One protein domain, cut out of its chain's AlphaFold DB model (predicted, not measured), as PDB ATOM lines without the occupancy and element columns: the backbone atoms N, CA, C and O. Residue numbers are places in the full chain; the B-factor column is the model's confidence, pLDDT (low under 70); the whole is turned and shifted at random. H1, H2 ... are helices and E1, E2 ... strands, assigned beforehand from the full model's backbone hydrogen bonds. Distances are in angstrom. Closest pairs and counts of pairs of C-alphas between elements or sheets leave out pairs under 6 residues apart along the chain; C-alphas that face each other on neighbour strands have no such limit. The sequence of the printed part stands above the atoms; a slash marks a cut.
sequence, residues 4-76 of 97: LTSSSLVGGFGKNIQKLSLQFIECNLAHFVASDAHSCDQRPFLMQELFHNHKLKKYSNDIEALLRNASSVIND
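AT A GLANCE: This is residues 4 to 76 of the 97 residues of the protein "Protein-tyrosine-phosphatase" of Staphylococcus aureus (UniProt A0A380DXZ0). Helix H2 and the longer, kinked H4 stand at an angle round short H1, with short H3 beside H1 and strand E1 next to the later part of H4. The printed part has 73 residues, with four named helices and one named strand in the order H1, H2, E1, H3, H4 along the chain; of the 45 residues in named elements helices hold 42 and the strand 3, and the class is mostly helix. The whole is compact, with a radius of gyration of the C-alphas of 11.9 A, and spans 34 by 26 by 20 A.

HOW THE PARTS SIT: H1, residues 6 to 10, touches H2, residues 15 to 26; the closest C-alphas, Leu 9 and Gln 18, are 5.1 A apart. E1, residues 32 to 34, comes closest to H4, residues 54 to 74, at the C-alphas of Phe 32 and Leu 66, 4.4 A. Every O i to N i+4 pair is within hydrogen-bond range in H1 and H2, 12 of 17 in H4.

IN THESE COORDINATES: H1 begins at C-alpha 6 (396.359, 247.182, 353.883). H3 is residues 49 to 52. H4, 29.4 A long, ends at C-alpha 74 (409.822, 252.461, 341.303).

THE WHOLE: The link from E1 to H3 is long. The printed part has no cut, and no printed residue is under 70.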
ATOM      1  N   LEU A   4     394.712 249.185 346.751       98.31
ATOM      2  CA  LEU A   4     393.983 248.769 347.953       98.31
ATOM      3  C   LEU A   4     394.801 249.059 349.205       98.31
ATOM      4  O   LEU A   4     396.015 248.840 349.220       98.31
ATOM      5  N   THR A   5     394.159 249.546 350.267       98.31
ATOM      6  CA  THR A   5     394.859 249.816 351.528       98.31
ATOM      7  C   THR A   5     395.007 248.542 352.354       98.31
ATOM      8  O   THR A   5     394.078 247.728 352.412       98.31
ATOM      9  N   SER A   6     396.147 248.360 353.030       98.25
ATOM     10  CA  SER A   6     396.359 247.182 353.883       98.25
ATOM     11  C   SER A   6     395.306 247.090 354.989       98.25
ATOM     12  O   SER A   6     394.762 246.014 355.220       98.25
ATOM     13  N   SER A   7     394.912 248.233 355.564       97.56
ATOM     14  CA  SER A   7     393.806 248.345 356.524       97.56
ATOM     15  C   SER A   7     392.482 247.790 355.982       97.56
ATOM     16  O   SER A   7     391.777 247.073 356.694       97.56
ATOM     17  N   SER A   8     392.153 248.049 354.711       98.19
ATOM     18  CA  SER A   8     390.947 247.492 354.081       98.19
ATOM     19  C   SER A   8     391.020 245.970 353.944       98.19
ATOM     20  O   SER A   8     390.049 245.281 354.253       98.19
ATOM     21  N   LEU A   9     392.179 245.435 353.546       98.25
ATOM     22  CA  LEU A   9     392.390 243.996 353.349       98.25
ATOM     23  C   LEU A   9     392.387 243.209 354.663       98.25
ATOM     24  O   LEU A   9     391.746 242.158 354.751       98.25
ATOM     25  N   VAL A  10     393.046 243.711 355.710       97.69
ATOM     26  CA  VAL A  10     393.085 243.024 357.015       97.69
ATOM     27  C   VAL A  10     391.764 243.142 357.785       97.69
ATOM     28  O   VAL A  10     391.495 242.330 358.672       97.69
ATOM     29  N   GLY A  11     390.901 244.086 357.391       96.44
ATOM     30  CA  GLY A  11     389.560 244.279 357.941       96.44
ATOM     31  C   GLY A  11     389.439 245.391 358.983       96.44
ATOM     32  O   GLY A  11     388.454 245.406 359.719       96.44
ATOM     33  N   GLY A  12     390.385 246.335 359.024       94.50
ATOM     34  CA  GLY A  12     390.374 247.483 359.938       94.50
ATOM     35  C   GLY A  12     389.160 248.407 359.765       94.50
ATOM     36  O   GLY A  12     388.676 248.970 360.738       94.50
ATOM     37  N   PHE A  13     388.593 248.488 358.554       93.88
ATOM     38  CA  PHE A  13     387.359 249.243 358.271       93.88
ATOM     39  C   PHE A  13     386.084 248.378 358.294       93.88
ATOM     40  O   PHE A  13     385.026 248.787 357.815       93.88
ATOM     41  N   GLY A  14     386.169 247.158 358.832       96.00
ATOM     42  CA  GLY A  14     385.041 246.242 358.972       96.00
ATOM     43  C   GLY A  14     384.860 245.248 357.817       96.00
ATOM     44  O   GLY A  14     385.457 245.339 356.742       96.00
ATOM     45  N   LYS A  15     383.995 244.252 358.056       95.94
ATOM     46  CA  LYS A  15     383.825 243.061 357.197       95.94
ATOM     47  C   LYS A  15     383.355 243.385 355.773       95.94
ATOM     48  O   LYS A  15     383.745 242.696 354.835       95.94
ATOM     49  N   ASN A  16     382.532 244.421 355.606       96.12
ATOM     50  CA  ASN A  16     382.007 244.809 354.294       96.12
ATOM     51  C   ASN A  16     383.111 245.377 353.394       96.12
ATOM     52  O   ASN A  16     383.208 244.984 352.233       96.12
ATOM     53  N   ILE A  17     383.973 246.238 353.944       97.44
ATOM     54  CA  ILE A  17     385.109 246.812 353.214       97.44
ATOM     55  C   ILE A  17     386.153 245.739 352.908       97.44
ATOM     56  O   ILE A  17     386.654 245.683 351.786       97.44
ATOM     57  N   GLN A  18     386.407 244.826 353.851       97.94
ATOM     58  CA  GLN A  18     387.265 243.667 353.601       97.94
ATOM     59  C   GLN A  18     386.749 242.835 352.424       97.94
ATOM     60  O   GLN A  18     387.490 242.575 351.480       97.94
ATOM     61  N   LYS A  19     385.464 242.463 352.433       96.38
ATOM     62  CA  LYS A  19     384.852 241.682 351.351       96.38
ATOM     63  C   LYS A  19     384.938 242.396 349.998       96.38
ATOM     64  O   LYS A  19     385.269 241.757 349.006       96.38
ATOM     65  N   LEU A  20     384.663 243.701 349.963       96.69
ATOM     66  CA  LEU A  20     384.771 244.504 348.744       96.69
ATOM     67  C   LEU A  20     386.214 244.553 348.221       96.69
ATOM     68  O   LEU A  20     386.440 244.398 347.025       96.69
ATOM     69  N   SER A  21     387.189 244.712 349.116       97.88
ATOM     70  CA  SER A  21     388.612 244.748 348.757       97.88
ATOM     71  C   SER A  21     389.083 243.416 348.176       97.88
ATOM     72  O   SER A  21     389.788 243.394 347.173       97.88
ATOM     73  N   LEU A  22     388.640 242.296 348.751       97.75
ATOM     74  CA  LEU A  22     388.923 240.968 348.203       97.75
ATOM     75  C   LEU A  22     388.269 240.770 346.832       97.75
ATOM     76  O   LEU A  22     388.903 240.239 345.931       97.75
ATOM     77  N   GLN A  23     387.050 241.278 346.633       96.81
ATOM     78  CA  GLN A  23     386.396 241.243 345.324       96.81
ATOM     79  C   GLN A  23     387.179 242.033 344.261       96.81
ATOM     80  O   GLN A  23     387.184 241.647 343.094       96.81
ATOM     81  N   PHE A  24     387.858 243.120 344.642       97.38
ATOM     82  CA  PHE A  24     388.730 243.862 343.726       97.38
ATOM     83  C   PHE A  24     389.942 243.034 343.294       97.38
ATOM     84  O   PHE A  24     390.334 243.122 342.133       97.38
ATOM     85  N   ILE A  25     390.498 242.216 344.190       97.00
ATOM     86  CA  ILE A  25     391.554 241.258 343.841       97.00
ATOM     87  C   ILE A  25     390.991 240.193 342.892       97.00
ATOM     88  O   ILE A  25     391.493 240.041 341.786       97.00
ATOM     89  N   GLU A  26     389.884 239.539 343.263       96.38
ATOM     90  CA  GLU A  26     389.266 238.461 342.465       96.38
ATOM     91  C   GLU A  26     388.838 238.904 341.057       96.38
ATOM     92  O   GLU A  26     388.743 238.083 340.146       96.38
ATOM     93  N   CYS A  27     388.548 240.195 340.872       96.50
ATOM     94  CA  CYS A  27     388.109 240.749 339.595       96.50
ATOM     95  C   CYS A  27     389.237 241.413 338.784       96.50
ATOM     96  O   CYS A  27     388.936 242.075 337.788       96.50
ATOM     97  N   ASN A  28     390.504 241.272 339.191       96.12
ATOM     98  CA  ASN A  28     391.657 241.955 338.583       96.12
ATOM     99  C   ASN A  28     391.467 243.485 338.512       96.12
ATOM    100  O   ASN A  28     391.821 244.137 337.532       96.12
ATOM    101  N   LEU A  29     390.822 244.063 339.530       96.50
ATOM    102  CA  LEU A  29     390.530 245.496 339.619       96.50
ATOM    103  C   LEU A  29     391.503 246.246 340.523       96.50
ATOM    104  O   LEU A  29     391.467 247.475 340.517       96.50
ATOM    105  N   ALA A  30     392.317 245.541 341.309       97.25
ATOM    106  CA  ALA A  30     393.398 246.090 342.120       97.25
ATOM    107  C   ALA A  30     394.743 245.887 341.417       97.25
ATOM    108  O   ALA A  30     394.964 244.845 340.811       97.25
ATOM    109  N   HIS A  31     395.639 246.872 341.519       97.56
ATOM    110  CA  HIS A  31     396.952 246.818 340.862       97.56
ATOM    111  C   HIS A  31     398.115 246.986 341.849       97.56
ATOM    112  O   HIS A  31     399.224 246.542 341.566       97.56
ATOM    113  N   PHE A  32     397.845 247.567 343.023       98.12
ATOM    114  CA  PHE A  32     398.816 247.790 344.089       98.12
ATOM    115  C   PHE A  32     398.191 247.572 345.468       98.12
ATOM    116  O   PHE A  32     396.976 247.723 345.644       98.12
ATOM    117  N   VAL A  33     399.042 247.315 346.461       98.06
ATOM    118  CA  VAL A  33     398.700 247.431 347.884       98.06
ATOM    119  C   VAL A  33     399.636 248.439 348.541       98.06
ATOM    120  O   VAL A  33     400.840 248.411 348.305       98.06
ATOM    121  N   ALA A  34     399.087 249.326 349.368       98.06
ATOM    122  CA  ALA A  34     399.853 250.287 350.163       98.06
ATOM    123  C   ALA A  34     399.225 250.439 351.554       98.06
ATOM    124  O   ALA A  34     398.071 250.068 351.761       98.06
ATOM    125  N   SER A  35     399.969 250.973 352.523       97.25
ATOM    126  CA  SER A  35     399.467 251.099 353.898       97.25
ATOM    127  C   SER A  35     398.396 252.177 354.034       97.25
ATOM    128  O   SER A  35     397.414 251.979 354.748       97.25
ATOM    129  N   ASP A  36     398.598 253.300 353.337       96.69
ATOM    130  CA  ASP A  36     397.847 254.542 353.535       96.69
ATOM    131  C   ASP A  36     397.837 254.971 355.023       96.69
ATOM    132  O   ASP A  36     396.841 255.442 355.585       96.69
ATOM    133  N   ALA A  37     398.977 254.737 355.687       96.31
ATOM    134  CA  ALA A  37     399.180 254.995 357.106       96.31
ATOM    135  C   ALA A  37     399.356 256.493 357.384       96.31
ATOM    136  O   ALA A  37     400.015 257.194 356.621       96.31
ATOM    137  N   HIS A  38     398.765 256.973 358.478       94.62
ATOM    138  CA  HIS A  38     398.825 258.383 358.897       94.62
ATOM    139  C   HIS A  38     399.162 258.554 360.389       94.62
ATOM    140  O   HIS A  38     399.567 259.639 360.797       94.62
ATOM    141  N   SER A  39     398.995 257.514 361.213       94.44
ATOM    142  CA  SER A  39     399.333 257.540 362.643       94.44
ATOM    143  C   SER A  39     399.399 256.126 363.218       94.44
ATOM    144  O   SER A  39     398.805 255.209 362.661       94.44
ATOM    145  N   CYS A  40     400.073 255.938 364.351       92.88
ATOM    146  CA  CYS A  40     400.137 254.630 365.011       92.88
ATOM    147  C   CYS A  40     398.778 254.175 365.571       92.88
ATOM    148  O   CYS A  40     398.512 252.979 365.605       92.88
ATOM    149  N   ASP A  41     397.912 255.114 365.964       89.88
ATOM    150  CA  ASP A  41     396.690 254.788 366.709       89.88
ATOM    151  C   ASP A  41     395.451 254.656 365.816       89.88
ATOM    152  O   ASP A  41     394.608 253.791 366.037       89.88
ATOM    153  N   GLN A  42     395.314 255.522 364.804       88.19
ATOM    154  CA  GLN A  42     394.082 255.607 364.003       88.19
ATOM    155  C   GLN A  42     394.234 254.977 362.618       88.19
ATOM    156  O   GLN A  42     393.294 254.369 362.107       88.19
ATOM    157  N   ARG A  43     395.403 255.136 361.985       92.12
ATOM    158  CA  ARG A  43     395.686 254.621 360.635       92.12
ATOM    159  C   ARG A  43     397.090 254.004 360.597       92.12
ATOM    160  O   ARG A  43     397.982 254.607 359.990       92.12
ATOM    161  N   PRO A  44     397.293 252.857 361.273       95.38
ATOM    162  CA  PRO A  44     398.607 252.244 361.439       95.38
ATOM    163  C   PRO A  44     399.157 251.635 360.150       95.38
ATOM    164  O   PRO A  44     398.447 251.371 359.177       95.38
ATOM    165  N   PHE A  45     400.459 251.363 360.168       97.44
ATOM    166  CA  PHE A  45     401.148 250.649 359.103       97.44
ATOM    167  C   PHE A  45     400.954 249.130 359.255       97.44
ATOM    168  O   PHE A  45     401.630 248.498 360.054       97.44
ATOM    169  N   LEU A  46     400.036 248.540 358.477       97.12
ATOM    170  CA  LEU A  46     399.630 247.123 358.602       97.12
ATOM    171  C   LEU A  46     400.093 246.232 357.434       97.12
ATOM    172  O   LEU A  46     399.365 245.345 356.994       97.12
ATOM    173  N   MET A  47     401.265 246.498 356.850       97.94
ATOM    174  CA  MET A  47     401.723 245.750 355.664       97.94
ATOM    175  C   MET A  47     402.120 244.305 355.982       97.94
ATOM    176  O   MET A  47     401.802 243.411 355.204       97.94
ATOM    177  N   GLN A  48     402.775 244.057 357.122       97.25
ATOM    178  CA  GLN A  48     403.146 242.692 357.529       97.25
ATOM    179  C   GLN A  48     401.908 241.836 357.829       97.25
ATOM    180  O   GLN A  48     401.882 240.638 357.549       97.25
ATOM    181  N   GLU A  49     400.828 242.473 358.280       97.62
ATOM    182  CA  GLU A  49     399.612 241.778 358.713       97.62
ATOM    183  C   GLU A  49     398.854 241.161 357.544       97.62
ATOM    184  O   GLU A  49     398.049 240.251 357.743       97.62
ATOM    185  N   LEU A  50     399.164 241.580 356.316       98.00
ATOM    186  CA  LEU A  50     398.684 240.928 355.105       98.00
ATOM    187  C   LEU A  50     399.100 239.452 355.038       98.00
ATOM    188  O   LEU A  50     398.315 238.625 354.579       98.00
ATOM    189  N   PHE A  51     400.291 239.119 355.540       97.38
ATOM    190  CA  PHE A  51     400.856 237.767 355.499       97.38
ATOM    191  C   PHE A  51     400.518 236.939 356.743       97.38
ATOM    192  O   PHE A  51     400.459 235.712 356.675       97.38
ATOM    193  N   HIS A  52     400.235 237.594 357.871       97.06
ATOM    194  CA  HIS A  52     399.848 236.925 359.117       97.06
ATOM    195  C   HIS A  52     398.334 236.675 359.232       97.06
ATOM    196  O   HIS A  52     397.887 235.858 360.041       97.06
ATOM    197  N   ASN A  53     397.510 237.352 358.427       96.50
ATOM    198  CA  ASN A  53     396.060 237.202 358.489       96.50
ATOM    199  C   ASN A  53     395.584 235.933 357.763       96.50
ATOM    200  O   ASN A  53     395.567 235.860 356.536       96.50
ATOM    201  N   HIS A  54     395.092 234.951 358.524       96.56
ATOM    202  CA  HIS A  54     394.588 233.678 357.990       96.56
ATOM    203  C   HIS A  54     393.505 233.826 356.904       96.56
ATOM    204  O   HIS A  54     393.413 232.973 356.021       96.56
ATOM    205  N   LYS A  55     392.703 234.903 356.922       96.38
ATOM    206  CA  LYS A  55     391.669 235.163 355.900       96.38
ATOM    207  C   LYS A  55     392.260 235.528 354.540       96.38
ATOM    208  O   LYS A  55     391.592 235.361 353.523       96.38
ATOM    209  N   LEU A  56     393.494 236.031 354.530       97.94
ATOM    210  CA  LEU A  56     394.206 236.461 353.330       97.94
ATOM    211  C   LEU A  56     395.070 235.354 352.726       97.94
ATOM    212  O   LEU A  56     395.548 235.514 351.611       97.94
ATOM    213  N   LYS A  57     395.194 234.198 353.391       97.62
ATOM    214  CA  LYS A  57     396.023 233.076 352.929       97.62
ATOM    215  C   LYS A  57     395.693 232.614 351.502       97.62
ATOM    216  O   LYS A  57     396.597 232.250 350.766       97.62
ATOM    217  N   LYS A  58     394.416 232.647 351.096       97.56
ATOM    218  CA  LYS A  58     393.985 232.314 349.721       97.56
ATOM    219  C   LYS A  58     394.522 233.309 348.676       97.56
ATOM    220  O   LYS A  58     394.706 232.923 347.531       97.56
ATOM    221  N   TYR A  59     394.761 234.558 349.068       97.81
ATOM    222  CA  TYR A  59     395.126 235.677 348.193       97.81
ATOM    223  C   TYR A  59     396.612 236.049 348.299       97.81
ATOM    224  O   TYR A  59     397.001 237.118 347.842       97.81
ATOM    225  N   SER A  60     397.451 235.215 348.931       97.44
ATOM    226  CA  SER A  60     398.864 235.540 349.178       97.44
ATOM    227  C   SER A  60     399.614 235.855 347.885       97.44
ATOM    228  O   SER A  60     400.276 236.883 347.796       97.44
ATOM    229  N   ASN A  61     399.436 235.020 346.859       97.31
ATOM    230  CA  ASN A  61     400.102 235.184 345.568       97.31
ATOM    231  C   ASN A  61     399.653 236.467 344.856       97.31
ATOM    232  O   ASN A  61     400.478 237.160 344.259       97.31
ATOM    233  N   ASP A  62     398.363 236.801 344.948       97.38
ATOM    234  CA  ASP A  62     397.823 238.030 344.370       97.38
ATOM    235  C   ASP A  62     398.393 239.250 345.096       97.38
ATOM    236  O   ASP A  62     398.897 240.172 344.464       97.38
ATOM    237  N   ILE A  63     398.390 239.241 346.434       97.81
ATOM    238  CA  ILE A  63     398.962 240.318 347.254       97.81
ATOM    239  C   ILE A  63     400.451 240.506 346.932       97.81
ATOM    240  O   ILE A  63     400.892 241.640 346.746       97.81
ATOM    241  N   GLU A  64     401.219 239.424 346.802       97.56
ATOM    242  CA  GLU A  64     402.621 239.487 346.377       97.56
ATOM    243  C   GLU A  64     402.781 240.086 344.977       97.56
ATOM    244  O   GLU A  64     403.677 240.903 344.760       97.56
ATOM    245  N   ALA A  65     401.912 239.740 344.022       97.12
ATOM    246  CA  ALA A  65     401.928 240.344 342.693       97.12
ATOM    247  C   ALA A  65     401.649 241.856 342.749       97.12
ATOM    248  O   ALA A  65     402.385 242.635 342.143       97.12
ATOM    249  N   LEU A  66     400.666 242.285 343.545       97.38
ATOM    250  CA  LEU A  66     400.354 243.704 343.752       97.38
ATOM    251  C   LEU A  66     401.515 244.468 344.417       97.38
ATOM    252  O   LEU A  66     401.731 245.643 344.120       97.38
ATOM    253  N   LEU A  67     402.280 243.818 345.300       97.06
ATOM    254  CA  LEU A  67     403.488 244.397 345.898       97.06
ATOM    255  C   LEU A  67     404.647 244.465 344.898       97.06
ATOM    256  O   LEU A  67     405.329 245.486 344.826       97.06
ATOM    257  N   ARG A  68     404.845 243.426 344.076       97.38
ATOM    258  CA  ARG A  68     405.839 243.446 342.989       97.38
ATOM    259  C   ARG A  68     405.561 244.557 341.986       97.38
ATOM    260  O   ARG A  68     406.503 245.204 341.538       97.38
ATOM    261  N   ASN A  69     404.291 244.831 341.691       97.19
ATOM    262  CA  ASN A  69     403.911 245.946 340.831       97.19
ATOM    263  C   ASN A  69     404.430 247.286 341.372       97.19
ATOM    264  O   ASN A  69     404.888 248.114 340.586       97.19
ATOM    265  N   ALA A  70     404.416 247.501 342.694       95.69
ATOM    266  CA  ALA A  70     404.973 248.718 343.289       95.69
ATOM    267  C   ALA A  70     406.483 248.835 343.020       95.69
ATOM    268  O   ALA A  70     406.956 249.903 342.634       95.69
ATOM    269  N   SER A  71     407.223 247.726 343.124       96.69
ATOM    270  CA  SER A  71     408.636 247.679 342.731       96.69
ATOM    271  C   SER A  71     408.831 247.965 341.243       96.69
ATOM    272  O   SER A  71     409.781 248.658 340.888       96.69
ATOM    273  N   SER A  72     407.950 247.479 340.362       97.50
ATOM    274  CA  SER A  72     408.032 247.797 338.932       97.50
ATOM    275  C   SER A  72     407.902 249.296 338.674       97.50
ATOM    276  O   SER A  72     408.724 249.845 337.953       97.50
ATOM    277  N   VAL A  73     406.946 249.969 339.324       96.62
ATOM    278  CA  VAL A  73     406.769 251.428 339.193       96.62
ATOM    279  C   VAL A  73     408.014 252.190 339.645       96.62
ATOM    280  O   VAL A  73     408.443 253.110 338.958       96.62
ATOM    281  N   ILE A  74     408.614 251.802 340.774       97.19
ATOM    282  CA  ILE A  74     409.822 252.461 341.303       97.19
ATOM    283  C   ILE A  74     411.004 252.337 340.330       97.19
ATOM    284  O   ILE A  74     411.811 253.254 340.225       97.19
ATOM    285  N   ASN A  75     411.100 251.210 339.626       97.81
ATOM    286  CA  ASN A  75     412.197 250.918 338.705       97.81
ATOM    287  C   ASN A  75     411.893 251.305 337.246       97.81
ATOM    288  O   ASN A  75     412.626 250.878 336.362       97.81
ATOM    289  N   ASP A  76     410.815 252.056 336.989       97.00
ATOM    290  CA  ASP A  76     410.351 252.418 335.637       97.00
ATOM    291  C   ASP A  76     410.138 251.200 334.709       97.00
ATOM    292  O   ASP A  76     410.326 251.238 333.495       97.00
TER     293      ASP A  76